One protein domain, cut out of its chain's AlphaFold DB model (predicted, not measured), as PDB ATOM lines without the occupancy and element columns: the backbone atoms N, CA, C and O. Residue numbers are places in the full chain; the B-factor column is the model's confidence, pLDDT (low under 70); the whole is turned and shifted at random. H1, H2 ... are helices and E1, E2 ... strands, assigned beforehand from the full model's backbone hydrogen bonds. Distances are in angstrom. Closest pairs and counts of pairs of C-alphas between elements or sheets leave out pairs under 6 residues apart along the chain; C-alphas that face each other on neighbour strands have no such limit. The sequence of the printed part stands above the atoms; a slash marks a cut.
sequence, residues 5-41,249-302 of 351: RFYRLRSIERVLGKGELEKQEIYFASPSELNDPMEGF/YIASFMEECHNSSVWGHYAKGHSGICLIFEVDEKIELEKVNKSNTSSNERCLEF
ATOM      1  N   ARG A   5     -53.574 -43.190  -5.267       91.75
ATOM      2  CA  ARG A   5     -52.791 -42.205  -6.014       91.75
ATOM      3  C   ARG A   5     -52.489 -41.016  -5.126       91.75
ATOM      4  O   ARG A   5     -53.403 -40.426  -4.564       91.75
ATOM      5  N   PHE A   6     -51.216 -40.659  -5.065       92.75
ATOM      6  CA  PHE A   6     -50.748 -39.441  -4.428       92.75
ATOM      7  C   PHE A   6     -50.033 -38.567  -5.449       92.75
ATOM      8  O   PHE A   6     -49.326 -39.047  -6.337       92.75
ATOM      9  N   TYR A   7     -50.210 -37.264  -5.306       92.69
ATOM     10  CA  TYR A   7     -49.731 -36.264  -6.243       92.69
ATOM     11  C   TYR A   7     -48.680 -35.397  -5.568       92.69
ATOM     12  O   TYR A   7     -48.854 -34.949  -4.436       92.69
ATOM     13  N   ARG A   8     -47.581 -35.129  -6.270       91.69
ATOM     14  CA  ARG A   8     -46.511 -34.275  -5.760       91.69
ATOM     15  C   ARG A   8     -46.105 -33.247  -6.798       91.69
ATOM     16  O   ARG A   8     -45.537 -33.586  -7.835       91.69
ATOM     17  N   LEU A   9     -46.372 -31.981  -6.505       91.69
ATOM     18  CA  LEU A   9     -45.952 -30.877  -7.360       91.69
ATOM     19  C   LEU A   9     -44.467 -30.575  -7.152       91.69
ATOM     20  O   LEU A   9     -43.993 -30.496  -6.016       91.69
ATOM     21  N   ARG A  10     -43.725 -30.413  -8.251       90.88
ATOM     22  CA  ARG A  10     -42.297 -30.067  -8.244       90.88
ATOM     23  C   ARG A  10     -41.978 -29.046  -9.324       90.88
ATOM     24  O   ARG A  10     -42.577 -29.040 -10.396       90.88
ATOM     25  N   SER A  11     -40.979 -28.204  -9.075       90.88
ATOM     26  CA  SER A  11     -40.401 -27.375 -10.131       90.88
ATOM     27  C   SER A  11     -39.510 -28.214 -11.052       90.88
ATOM     28  O   SER A  11     -38.865 -29.162 -10.604       90.88
ATOM     29  N   ILE A  12     -39.418 -27.822 -12.326       91.12
ATOM     30  CA  ILE A  12     -38.550 -28.479 -13.319       91.12
ATOM     31  C   ILE A  12     -37.094 -28.545 -12.832       91.12
ATOM     32  O   ILE A  12     -36.432 -29.563 -13.000       91.12
ATOM     33  N   GLU A  13     -36.624 -27.496 -12.155       90.00
ATOM     34  CA  GLU A  13     -35.274 -27.430 -11.582       90.00
ATOM     35  C   GLU A  13     -34.999 -28.554 -10.576       90.00
ATOM     36  O   GLU A  13     -33.922 -29.139 -10.570       90.00
ATOM     37  N   ARG A  14     -35.973 -28.895  -9.725       87.56
ATOM     38  CA  ARG A  14     -35.802 -29.990  -8.761       87.56
ATOM     39  C   ARG A  14     -35.811 -31.354  -9.452       87.56
ATOM     40  O   ARG A  14     -35.000 -32.216  -9.133       87.56
ATOM     41  N   VAL A  15     -36.696 -31.520 -10.430       89.25
ATOM     42  CA  VAL A  15     -36.904 -32.797 -11.127       89.25
ATOM     43  C   VAL A  15     -35.740 -33.128 -12.058       89.25
ATOM     44  O   VAL A  15     -35.207 -34.232 -11.986       89.25
ATOM     45  N   LEU A  16     -35.352 -32.180 -12.915       89.06
ATOM     46  CA  LEU A  16     -34.348 -32.375 -13.964       89.06
ATOM     47  C   LEU A  16     -32.988 -31.782 -13.586       89.06
ATOM     48  O   LEU A  16     -31.972 -32.431 -13.794       89.06
ATOM     49  N   GLY A  17     -32.953 -30.581 -12.999       88.69
ATOM     50  CA  GLY A  17     -31.697 -29.905 -12.643       88.69
ATOM     51  C   GLY A  17     -30.963 -30.575 -11.475       88.69
ATOM     52  O   GLY A  17     -29.758 -30.802 -11.539       88.69
ATOM     53  N   LYS A  18     -31.695 -30.957 -10.419       87.19
ATOM     54  CA  LYS A  18     -31.149 -31.704  -9.266       87.19
ATOM     55  C   LYS A  18     -31.212 -33.231  -9.428       87.19
ATOM     56  O   LYS A  18     -30.605 -33.957  -8.630       87.19
ATOM     57  N   GLY A  19     -31.898 -33.704 -10.469       86.88
ATOM     58  CA  GLY A  19     -31.967 -35.113 -10.856       86.88
ATOM     59  C   GLY A  19     -32.873 -35.985  -9.984       86.88
ATOM     60  O   GLY A  19     -32.620 -37.180  -9.900       86.88
ATOM     61  N   GLU A  20     -33.907 -35.440  -9.328       89.94
ATOM     62  CA  GLU A  20     -34.831 -36.249  -8.504       89.94
ATOM     63  C   GLU A  20     -35.491 -37.381  -9.297       89.94
ATOM     64  O   GLU A  20     -35.627 -38.490  -8.789       89.94
ATOM     65  N   LEU A  21     -35.870 -37.121 -10.555       89.44
ATOM     66  CA  LEU A  21     -36.498 -38.140 -11.397       89.44
ATOM     67  C   LEU A  21     -35.494 -39.190 -11.871       89.44
ATOM     68  O   LEU A  21     -35.791 -40.379 -11.837       89.44
ATOM     69  N   GLU A  22     -34.308 -38.764 -12.302       90.31
ATOM     70  CA  GLU A  22     -33.252 -39.670 -12.768       90.31
ATOM     71  C   GLU A  22     -32.774 -40.598 -11.645       90.31
ATOM     72  O   GLU A  22     -32.643 -41.802 -11.847       90.31
ATOM     73  N   LYS A  23     -32.579 -40.046 -10.444       89.19
ATOM     74  CA  LYS A  23     -32.108 -40.786  -9.266       89.19
ATOM     75  C   LYS A  23     -33.214 -41.556  -8.545       89.19
ATOM     76  O   LYS A  23     -32.909 -42.289  -7.615       89.19
ATOM     77  N   GLN A  24     -34.477 -41.382  -8.951       87.31
ATOM     78  CA  GLN A  24     -35.648 -41.945  -8.265       87.31
ATOM     79  C   GLN A  24     -35.704 -41.536  -6.779       87.31
ATOM     80  O   GLN A  24     -36.057 -42.321  -5.902       87.31
ATOM     81  N   GLU A  25     -35.355 -40.282  -6.485       88.69
ATOM     82  CA  GLU A  25     -35.243 -39.770  -5.121       88.69
ATOM     83  C   GLU A  25     -36.442 -38.906  -4.728       88.69
ATOM     84  O   GLU A  25     -36.941 -38.064  -5.480       88.69
ATOM     85  N   ILE A  26     -36.863 -39.048  -3.471       89.38
ATOM     86  CA  ILE A  26     -37.875 -38.196  -2.854       89.38
ATOM     87  C   ILE A  26     -37.164 -37.245  -1.907       89.38
ATOM     88  O   ILE A  26     -36.715 -37.621  -0.832       89.38
ATOM     89  N   TYR A  27     -37.088 -35.977  -2.300       88.88
ATOM     90  CA  TYR A  27     -36.517 -34.940  -1.447       88.88
ATOM     91  C   TYR A  27     -37.393 -34.684  -0.215       88.88
ATOM     92  O   TYR A  27     -38.583 -34.419  -0.379       88.88
ATOM     93  N   PHE A  28     -36.821 -34.669   0.983       88.75
ATOM     94  CA  PHE A  28     -37.511 -34.243   2.202       88.75
ATOM     95  C   PHE A  28     -37.079 -32.814   2.547       88.75
ATOM     96  O   PHE A  28     -35.894 -32.554   2.741       88.75
ATOM     97  N   ALA A  29     -38.035 -31.889   2.580       86.81
ATOM     98  CA  ALA A  29     -37.806 -30.479   2.868       86.81
ATOM     99  C   ALA A  29     -37.546 -30.263   4.359       86.81
ATOM    100  O   ALA A  29     -38.207 -30.868   5.203       86.81
ATOM    101  N   SER A  30     -36.583 -29.401   4.674       86.50
ATOM    102  CA  SER A  30     -36.378 -28.922   6.042       86.50
ATOM    103  C   SER A  30     -37.541 -28.021   6.480       86.50
ATOM    104  O   SER A  30     -38.222 -27.460   5.618       86.50
ATOM    105  N   PRO A  31     -37.751 -27.791   7.792       80.38
ATOM    106  CA  PRO A  31     -38.841 -26.941   8.270       80.38
ATOM    107  C   PRO A  31     -38.791 -25.511   7.711       80.38
ATOM    108  O   PRO A  31     -39.824 -24.896   7.489       80.38
ATOM    109  N   SER A  32     -37.592 -24.990   7.421       78.69
ATOM    110  CA  SER A  32     -37.395 -23.669   6.805       78.69
ATOM    111  C   SER A  32     -37.766 -23.589   5.321       78.69
ATOM    112  O   SER A  32     -37.825 -22.493   4.771       78.69
ATOM    113  N   GLU A  33     -37.957 -24.727   4.656       81.81
ATOM    114  CA  GLU A  33     -38.321 -24.812   3.237       81.81
ATOM    115  C   GLU A  33     -39.801 -25.138   3.025       81.81
ATOM    116  O   GLU A  33     -40.248 -25.207   1.876       81.81
ATOM    117  N   LEU A  34     -40.539 -25.356   4.115       79.25
ATOM    118  CA  LEU A  34     -41.979 -25.552   4.087       79.25
ATOM    119  C   LEU A  34     -42.642 -24.221   3.744       79.25
ATOM    120  O   LEU A  34     -42.270 -23.156   4.236       79.25
ATOM    121  N   ASN A  35     -43.591 -24.283   2.829       72.12
ATOM    122  CA  ASN A  35     -44.286 -23.131   2.267       72.12
ATOM    123  C   ASN A  35     -45.729 -23.017   2.771       72.12
ATOM    124  O   ASN A  35     -46.382 -22.013   2.490       72.12
ATOM    125  N   ASP A  36     -46.215 -24.020   3.504       74.50
ATOM    126  CA  ASP A  36     -47.450 -23.944   4.267       74.50
ATOM    127  C   ASP A  36     -47.141 -23.453   5.695       74.50
ATOM    128  O   ASP A  36     -46.349 -24.079   6.400       74.50
ATOM    129  N   PRO A  37     -47.739 -22.333   6.141       66.56
ATOM    130  CA  PRO A  37     -47.476 -21.761   7.460       66.56
ATOM    131  C   PRO A  37     -47.925 -22.650   8.632       66.56
ATOM    132  O   PRO A  37     -47.452 -22.444   9.748       66.56
ATOM    133  N   MET A  38     -48.827 -23.609   8.404       73.56
ATOM    134  CA  MET A  38     -49.243 -24.586   9.417       73.56
ATOM    135  C   MET A  38     -48.319 -25.805   9.453       73.56
ATOM    136  O   MET A  38     -48.241 -26.504  10.466       73.56
ATOM    137  N   GLU A  39     -47.575 -26.058   8.376       72.44
ATOM    138  CA  GLU A  39     -46.644 -27.174   8.289       72.44
ATOM    139  C   GLU A  39     -45.421 -26.890   9.170       72.44
ATOM    140  O   GLU A  39     -44.580 -26.039   8.890       72.44
ATOM    141  N   GLY A  40     -45.347 -27.595  10.300       70.38
ATOM    142  CA  GLY A  40     -44.303 -27.392  11.305       70.38
ATOM    143  C   GLY A  40     -44.680 -26.434  12.437       70.38
ATOM    144  O   GLY A  40     -43.857 -26.255  13.338       70.38
ATOM    145  N   PHE A  41     -45.901 -25.883  12.453       78.69
ATOM    146  CA  PHE A  41     -46.409 -25.159  13.619       78.69
ATOM    147  C   PHE A  41     -46.466 -26.084  14.844       78.69
ATOM    148  O   PHE A  41     -46.858 -27.250  14.759       78.69
ATOM    149  N   TYR A 249     -37.507 -33.672   8.573       86.25
ATOM    150  CA  TYR A 249     -37.609 -33.348   7.160       86.25
ATOM    151  C   TYR A 249     -38.889 -33.990   6.634       86.25
ATOM    152  O   TYR A 249     -39.187 -35.133   6.990       86.25
ATOM    153  N   ILE A 250     -39.656 -33.256   5.830       87.88
ATOM    154  CA  ILE A 250     -41.020 -33.628   5.438       87.88
ATOM    155  C   ILE A 250     -41.118 -33.722   3.916       87.88
ATOM    156  O   ILE A 250     -40.547 -32.922   3.174       87.88
ATOM    157  N   ALA A 251     -41.836 -34.729   3.431       89.12
ATOM    158  CA  ALA A 251     -42.220 -34.839   2.034       89.12
ATOM    159  C   ALA A 251     -43.744 -34.899   1.958       89.12
ATOM    160  O   ALA A 251     -44.339 -35.925   2.273       89.12
ATOM    161  N   SER A 252     -44.346 -33.792   1.535       87.75
ATOM    162  CA  SER A 252     -45.799 -33.659   1.452       87.75
ATOM    163  C   SER A 252     -46.322 -34.065   0.076       87.75
ATOM    164  O   SER A 252     -45.662 -33.863  -0.955       87.75
ATOM    165  N   PHE A 253     -47.498 -34.682   0.097       90.06
ATOM    166  CA  PHE A 253     -48.223 -35.210  -1.050       90.06
ATOM    167  C   PHE A 253     -49.683 -34.784  -0.946       90.06
ATOM    168  O   PHE A 253     -50.175 -34.487   0.139       90.06
ATOM    169  N   MET A 254     -50.370 -34.775  -2.078       90.19
ATOM    170  CA  MET A 254     -51.776 -34.415  -2.169       90.19
ATOM    171  C   MET A 254     -52.595 -35.613  -2.628       90.19
ATOM    172  O   MET A 254     -52.106 -36.433  -3.405       90.19
ATOM    173  N   GLU A 255     -53.855 -35.677  -2.210       89.62
ATOM    174  CA  GLU A 255     -54.823 -36.642  -2.748       89.62
ATOM    175  C   GLU A 255     -55.382 -36.211  -4.109       89.62
ATOM    176  O   GLU A 255     -55.805 -37.044  -4.903       89.62
ATOM    177  N   GLU A 256     -55.324 -34.914  -4.419       88.50
ATOM    178  CA  GLU A 256     -55.793 -34.347  -5.681       88.50
ATOM    179  C   GLU A 256     -54.818 -33.295  -6.214       88.50
ATOM    180  O   GLU A 256     -54.122 -32.632  -5.450       88.50
ATOM    181  N   CYS A 257     -54.786 -33.085  -7.532       89.44
ATOM    182  CA  CYS A 257     -53.872 -32.129  -8.167       89.44
ATOM    183  C   CYS A 257     -54.571 -30.968  -8.887       89.44
ATOM    184  O   CYS A 257     -53.914 -30.228  -9.607       89.44
ATOM    185  N   HIS A 258     -55.878 -30.765  -8.721       87.00
ATOM    186  CA  HIS A 258     -56.627 -29.768  -9.506       87.00
ATOM    187  C   HIS A 258     -56.641 -28.361  -8.880       87.00
ATOM    188  O   HIS A 258     -57.071 -27.402  -9.522       87.00
ATOM    189  N   ASN A 259     -56.179 -28.208  -7.634       86.06
ATOM    190  CA  ASN A 259     -56.232 -26.934  -6.918       86.06
ATOM    191  C   ASN A 259     -55.203 -25.926  -7.466       86.06
ATOM    192  O   ASN A 259     -54.002 -26.047  -7.225       86.06
ATOM    193  N   SER A 260     -55.691 -24.892  -8.156       86.12
ATOM    194  CA  SER A 260     -54.871 -23.844  -8.780       86.12
ATOM    195  C   SER A 260     -53.923 -23.142  -7.800       86.12
ATOM    196  O   SER A 260     -52.771 -22.888  -8.146       86.12
ATOM    197  N   SER A 261     -54.357 -22.856  -6.571       84.56
ATOM    198  CA  SER A 261     -53.517 -22.165  -5.580       84.56
ATOM    199  C   SER A 261     -52.263 -22.974  -5.241       84.56
ATOM    200  O   SER A 261     -51.165 -22.428  -5.127       84.56
ATOM    201  N   VAL A 262     -52.399 -24.299  -5.168       84.06
ATOM    202  CA  VAL A 262     -51.286 -25.210  -4.876       84.06
ATOM    203  C   VAL A 262     -50.279 -25.235  -6.033       84.06
ATOM    204  O   VAL A 262     -49.072 -25.228  -5.799       84.06
ATOM    205  N   TRP A 263     -50.732 -25.140  -7.284       87.38
ATOM    206  CA  TRP A 263     -49.834 -24.962  -8.435       87.38
ATOM    207  C   TRP A 263     -49.084 -23.627  -8.420       87.38
ATOM    208  O   TRP A 263     -47.921 -23.570  -8.832       87.38
ATOM    209  N   GLY A 264     -49.705 -22.568  -7.903       84.38
ATOM    210  CA  GLY A 264     -49.035 -21.294  -7.660       84.38
ATOM    211  C   GLY A 264     -47.844 -21.448  -6.709       84.38
ATOM    212  O   GLY A 264     -46.719 -21.082  -7.055       84.38
ATOM    213  N   HIS A 265     -48.075 -22.054  -5.541       79.19
ATOM    214  CA  HIS A 265     -47.076 -22.155  -4.472       79.19
ATOM    215  C   HIS A 265     -46.036 -23.268  -4.674       79.19
ATOM    216  O   HIS A 265     -44.848 -23.042  -4.453       79.19
ATOM    217  N   TYR A 266     -46.449 -24.463  -5.103       80.12
ATOM    218  CA  TYR A 266     -45.595 -25.661  -5.122       80.12
ATOM    219  C   TYR A 266     -45.045 -26.006  -6.514       80.12
ATOM    220  O   TYR A 266     -44.008 -26.662  -6.627       80.12
ATOM    221  N   ALA A 267     -45.684 -25.527  -7.586       83.88
ATOM    222  CA  ALA A 267     -45.246 -25.737  -8.968       83.88
ATOM    223  C   ALA A 267     -44.629 -24.467  -9.585       83.88
ATOM    224  O   ALA A 267     -44.774 -24.231 -10.781       83.88
ATOM    225  N   LYS A 268     -43.933 -23.642  -8.783       85.06
ATOM    226  CA  LYS A 268     -43.215 -22.432  -9.242       85.06
ATOM    227  C   LYS A 268     -44.105 -21.541 -10.129       85.06
ATOM    228  O   LYS A 268     -43.763 -21.267 -11.279       85.06
ATOM    229  N   GLY A 269     -45.274 -21.144  -9.623       86.50
ATOM    230  CA  GLY A 269     -46.217 -20.316 -10.374       86.50
ATOM    231  C   GLY A 269     -46.747 -21.004 -11.634       86.50
ATOM    232  O   GLY A 269     -46.646 -20.435 -12.714       86.50
ATOM    233  N   HIS A 270     -47.275 -22.227 -11.510       89.62
ATOM    234  CA  HIS A 270     -47.842 -23.022 -12.617       89.62
ATOM    235  C   HIS A 270     -46.860 -23.498 -13.707       89.62
ATOM    236  O   HIS A 270     -47.294 -24.054 -14.710       89.62
ATOM    237  N   SER A 271     -45.546 -23.327 -13.525       91.12
ATOM    238  CA  SER A 271     -44.518 -23.754 -14.495       91.12
ATOM    239  C   SER A 271     -43.876 -25.114 -14.182       91.12
ATOM    240  O   SER A 271     -42.992 -25.579 -14.900       91.12
ATOM    241  N   GLY A 272     -44.264 -25.728 -13.068       91.31
ATOM    242  CA  GLY A 272     -43.774 -27.021 -12.616       91.31
ATOM    243  C   GLY A 272     -44.525 -28.201 -13.225       91.31
ATOM    244  O   GLY A 272     -45.310 -28.067 -14.160       91.31
ATOM    245  N   ILE A 273     -44.278 -29.374 -12.656       92.31
ATOM    246  CA  ILE A 273     -44.904 -30.631 -13.055       92.31
ATOM    247  C   ILE A 273     -45.549 -31.312 -11.851       92.31
ATOM    248  O   ILE A 273     -45.198 -31.042 -10.699       92.31
ATOM    249  N   CYS A 274     -46.464 -32.236 -12.127       92.88
ATOM    250  CA  CYS A 274     -47.070 -33.105 -11.133       92.88
ATOM    251  C   CYS A 274     -46.539 -34.530 -11.311       92.88
ATOM    252  O   CYS A 274     -46.744 -35.142 -12.358       92.88
ATOM    253  N   LEU A 275     -45.850 -35.045 -10.296       92.38
ATOM    254  CA  LEU A 275     -45.475 -36.451 -10.214       92.38
ATOM    255  C   LEU A 275     -46.632 -37.232  -9.586       92.38
ATOM    256  O   LEU A 275     -47.188 -36.801  -8.574       92.38
ATOM    257  N   ILE A 276     -46.985 -38.370 -10.184       93.31
ATOM    258  CA  ILE A 276     -48.077 -39.234  -9.729       93.31
ATOM    259  C   ILE A 276     -47.465 -40.516  -9.174       93.31
ATOM    260  O   ILE A 276     -46.763 -41.231  -9.885       93.31
ATOM    261  N   PHE A 277     -47.748 -40.792  -7.906       90.69
ATOM    262  CA  PHE A 277     -47.291 -41.973  -7.189       90.69
ATOM    263  C   PHE A 277     -48.471 -42.912  -6.996       90.69
ATOM    264  O   PHE A 277     -49.494 -42.515  -6.443       90.69
ATOM    265  N   GLU A 278     -48.329 -44.153  -7.450       90.69
ATOM    266  CA  GLU A 278     -49.317 -45.205  -7.230       90.69
ATOM    267  C   GLU A 278     -48.747 -46.205  -6.225       90.69
ATOM    268  O   GLU A 278     -47.887 -47.023  -6.552       90.69
ATOM    269  N   VAL A 279     -49.196 -46.087  -4.980       85.81
ATOM    270  CA  VAL A 279     -48.644 -46.790  -3.812       85.81
ATOM    271  C   VAL A 279     -49.788 -47.374  -2.987       85.81
ATOM    272  O   VAL A 279     -50.946 -47.011  -3.181       85.81
ATOM    273  N   ASP A 280     -49.488 -48.299  -2.079       82.50
ATOM    274  CA  ASP A 280     -50.468 -48.741  -1.082       82.50
ATOM    275  C   ASP A 280     -50.623 -47.645   0.005       82.50
ATOM    276  O   ASP A 280     -50.750 -46.462  -0.300       82.50
ATOM    277  N   GLU A 281     -50.605 -47.989   1.293       78.06
ATOM    278  CA  GLU A 281     -50.635 -47.002   2.393       78.06
ATOM    279  C   GLU A 281     -49.237 -46.559   2.847       78.06
ATOM    280  O   GLU A 281     -49.087 -45.738   3.758       78.06
ATOM    281  N   LYS A 282     -48.197 -47.128   2.233       83.88
ATOM    282  CA  LYS A 282     -46.804 -46.933   2.622       83.88
ATOM    283  C   LYS A 282     -45.933 -46.725   1.395       83.88
ATOM    284  O   LYS A 282     -46.236 -47.229   0.316       83.88
ATOM    285  N   ILE A 283     -44.848 -45.988   1.586       84.56
ATOM    286  CA  ILE A 283     -43.797 -45.805   0.597       84.56
ATOM    287  C   ILE A 283     -42.507 -46.435   1.109       84.56
ATOM    288  O   ILE A 283     -42.055 -46.161   2.224       84.56
ATOM    289  N   GLU A 284     -41.935 -47.317   0.304       84.88
ATOM    290  CA  GLU A 284     -40.661 -47.961   0.591       84.88
ATOM    291  C   GLU A 284     -39.545 -47.107  -0.000       84.88
ATOM    292  O   GLU A 284     -39.558 -46.777  -1.185       84.88
ATOM    293  N   LEU A 285     -38.612 -46.690   0.853       83.06
ATOM    294  CA  LEU A 285     -37.460 -45.890   0.460       83.06
ATOM    295  C   LEU A 285     -36.178 -46.642   0.788       83.06
ATOM    296  O   LEU A 285     -35.995 -47.114   1.914       83.06
ATOM    297  N   GLU A 286     -35.256 -46.693  -0.166       78.81
ATOM    298  CA  GLU A 286     -33.921 -47.216   0.086       78.81
ATOM    299  C   GLU A 286     -33.160 -46.292   1.042       78.81
ATOM    300  O   GLU A 286     -33.002 -45.090   0.808       78.81
ATOM    301  N   LYS A 287     -32.656 -46.846   2.148       69.00
ATOM    302  CA  LYS A 287     -31.752 -46.109   3.029       69.00
ATOM    303  C   LYS A 287     -30.325 -46.225   2.509       69.00
ATOM    304  O   LYS A 287     -29.716 -47.290   2.584       69.00
ATOM    305  N   VAL A 288     -29.748 -45.101   2.100       62.91
ATOM    306  CA  VAL A 288     -28.311 -45.017   1.822       62.91
ATOM    307  C   VAL A 288     -27.559 -44.899   3.152       62.91
ATOM    308  O   VAL A 288     -27.602 -43.871   3.831       62.91
ATOM    309  N   ASN A 289     -26.880 -45.968   3.573       58.66
ATOM    310  CA  ASN A 289     -25.936 -45.894   4.692       58.66
ATOM    311  C   ASN A 289     -24.650 -45.181   4.240       58.66
ATOM    312  O   ASN A 289     -24.185 -45.395   3.124       58.66
ATOM    313  N   LYS A 290     -24.016 -44.398   5.131       56.41
ATOM    314  CA  LYS A 290     -22.753 -43.665   4.862       56.41
ATOM    315  C   LYS A 290     -21.606 -44.536   4.317       56.41
ATOM    316  O   LYS A 290     -20.632 -43.994   3.813       56.41
ATOM    317  N   SER A 291     -21.697 -45.860   4.443       57.19
ATOM    318  CA  SER A 291     -20.703 -46.825   3.971       57.19
ATOM    319  C   SER A 291     -21.054 -47.504   2.637       57.19
ATOM    320  O   SER A 291     -20.333 -48.422   2.254       57.19
ATOM    321  N   ASN A 292     -22.141 -47.121   1.944       55.62
ATOM    322  CA  ASN A 292     -22.606 -47.708   0.667       55.62
ATOM    323  C   ASN A 292     -22.733 -49.250   0.641       55.62
ATOM    324  O   ASN A 292     -22.761 -49.851  -0.427       55.62
ATOM    325  N   THR A 293     -22.790 -49.918   1.796       50.47
ATOM    326  CA  THR A 293     -22.577 -51.380   1.888       50.47
ATOM    327  C   THR A 293     -23.766 -52.164   2.438       50.47
ATOM    328  O   THR A 293     -23.675 -53.372   2.616       50.47
ATOM    329  N   SER A 294     -24.906 -51.518   2.674       53.31
ATOM    330  CA  SER A 294     -26.190 -52.203   2.894       53.31
ATOM    331  C   SER A 294     -27.346 -51.216   2.748       53.31
ATOM    332  O   SER A 294     -27.408 -50.228   3.487       53.31
ATOM    333  N   SER A 295     -28.240 -51.480   1.793       57.12
ATOM    334  CA  SER A 295     -29.549 -50.844   1.667       57.12
ATOM    335  C   SER A 295     -30.515 -51.572   2.598       57.12
ATOM    336  O   SER A 295     -30.920 -52.701   2.343       57.12
ATOM    337  N   ASN A 296     -30.872 -50.944   3.715       62.56
ATOM    338  CA  ASN A 296     -32.063 -51.376   4.440       62.56
ATOM    339  C   ASN A 296     -33.223 -50.527   3.930       62.56
ATOM    340  O   ASN A 296     -33.165 -49.299   4.006       62.56
ATOM    341  N   GLU A 297     -34.269 -51.158   3.415       69.69
ATOM    342  CA  GLU A 297     -35.493 -50.457   3.038       69.69
ATOM    343  C   GLU A 297     -36.164 -49.887   4.292       69.69
ATOM    344  O   GLU A 297     -36.277 -50.542   5.335       69.69
ATOM    345  N   ARG A 298     -36.587 -48.626   4.214       80.62
ATOM    346  CA  ARG A 298     -37.413 -47.989   5.231       80.62
ATOM    347  C   ARG A 298     -38.811 -47.818   4.666       80.62
ATOM    348  O   ARG A 298     -39.024 -47.027   3.755       80.62
ATOM    349  N   CYS A 299     -39.762 -48.518   5.266       83.06
ATOM    350  CA  CYS A 299     -41.174 -48.336   4.980       83.06
ATOM    351  C   CYS A 299     -41.691 -47.122   5.772       83.06
ATOM    352  O   CYS A 299     -41.620 -47.104   7.005       83.06
ATOM    353  N   LEU A 300     -42.153 -46.085   5.074       87.31
ATOM    354  CA  LEU A 300     -42.762 -44.894   5.663       87.31
ATOM    355  C   LEU A 300     -44.262 -44.891   5.394       87.31
ATOM    356  O   LEU A 300     -44.704 -45.144   4.279       87.31
ATOM    357  N   GLU A 301     -45.043 -44.575   6.417       89.00
ATOM    358  CA  GLU A 301     -46.493 -44.449   6.297       89.00
ATOM    359  C   GLU A 301     -46.863 -43.020   5.917       89.00
ATOM    360  O   GLU A 301     -46.307 -42.067   6.471       89.00
ATOM    361  N   PHE A 302     -47.842 -42.872   5.026       87.56
ATOM    362  CA  PHE A 302     -48.470 -41.574   4.813       87.56
ATOM    363  C   PHE A 302     -49.287 -41.200   6.053       87.56
ATOM    364  O   PHE A 302     -49.988 -42.031   6.635       87.56
TER     365      PHE A 302
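This is residues 5 to 41 and 249 to 302 of the 351 residues of an uncharacterized protein of Helicobacter sp. CLO-3 (UniProt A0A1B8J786). Two antiparallel two-stranded ribbons make a loose V: E1 with E2, and the hairpin of E3 and E4, joined at the corner between E2 and E3. The short helices H1 and H2 lie near the end of the first ribbon where E1 ends and E2 begins, while the unnamed residues 18 to 41 loop from H1 to a cut. The printed part has 91 residues, with E1, H1, H2, E2, E3 and E4 in that order, a mixed class of helices and strands; under half of the residues are in these elements. It is only just compact, close to loose, with a radius of gyration of the C-alphas of 14.2 A, and elongated, spanning 43 by 28 by 27 A.

E1, residues 5 to 10, begins at C-alpha 5, (-52.791, -42.205, -6.014), and is 16.2 A long. H1 is residues 12 to 17, and H2 is residues 260 to 266. E2, residues 273 to 279, is 19.0 A long. E3, residues 282 to 287, is 15.1 A long; E4, residues 296 to 301, is 16.1 A long and ends at C-alpha 301, (-46.493, -44.449, 6.297).

E1 and E2 are antiparallel neighbours at 151 degrees, with N 6 and O 277 within hydrogen-bond range at 2.9 A. The closest C-alphas of E1 and H2 are those of Leu 9 and Tyr 266, 5.7 A apart. Those of H1 and E2 are Ile 12 and Ile 273, 6.7 A apart. H1 and H2 are apart. E2 and E3 meet only through their link, a tight one. E3 and E4 form a hairpin, antiparallel at 150 degrees, with N 283 and O 300 at 2.8 A, within hydrogen-bond range. E4 is apart from E1 and E2. In H1 and H2 every O i to N i+4 pair is within hydrogen-bond range.

The C-alphas farthest apart, those of Ser 260 and Thr 293, are 43.8 A from each other. Residues 42 to 248 are not printed, and C-alphas 41 and 249 are 13.6 A apart across this cut. Of the links printed whole, none is long. The mean pLDDT of the printed part is 82.8; residue 37 and residues 287 to 297 are under 70.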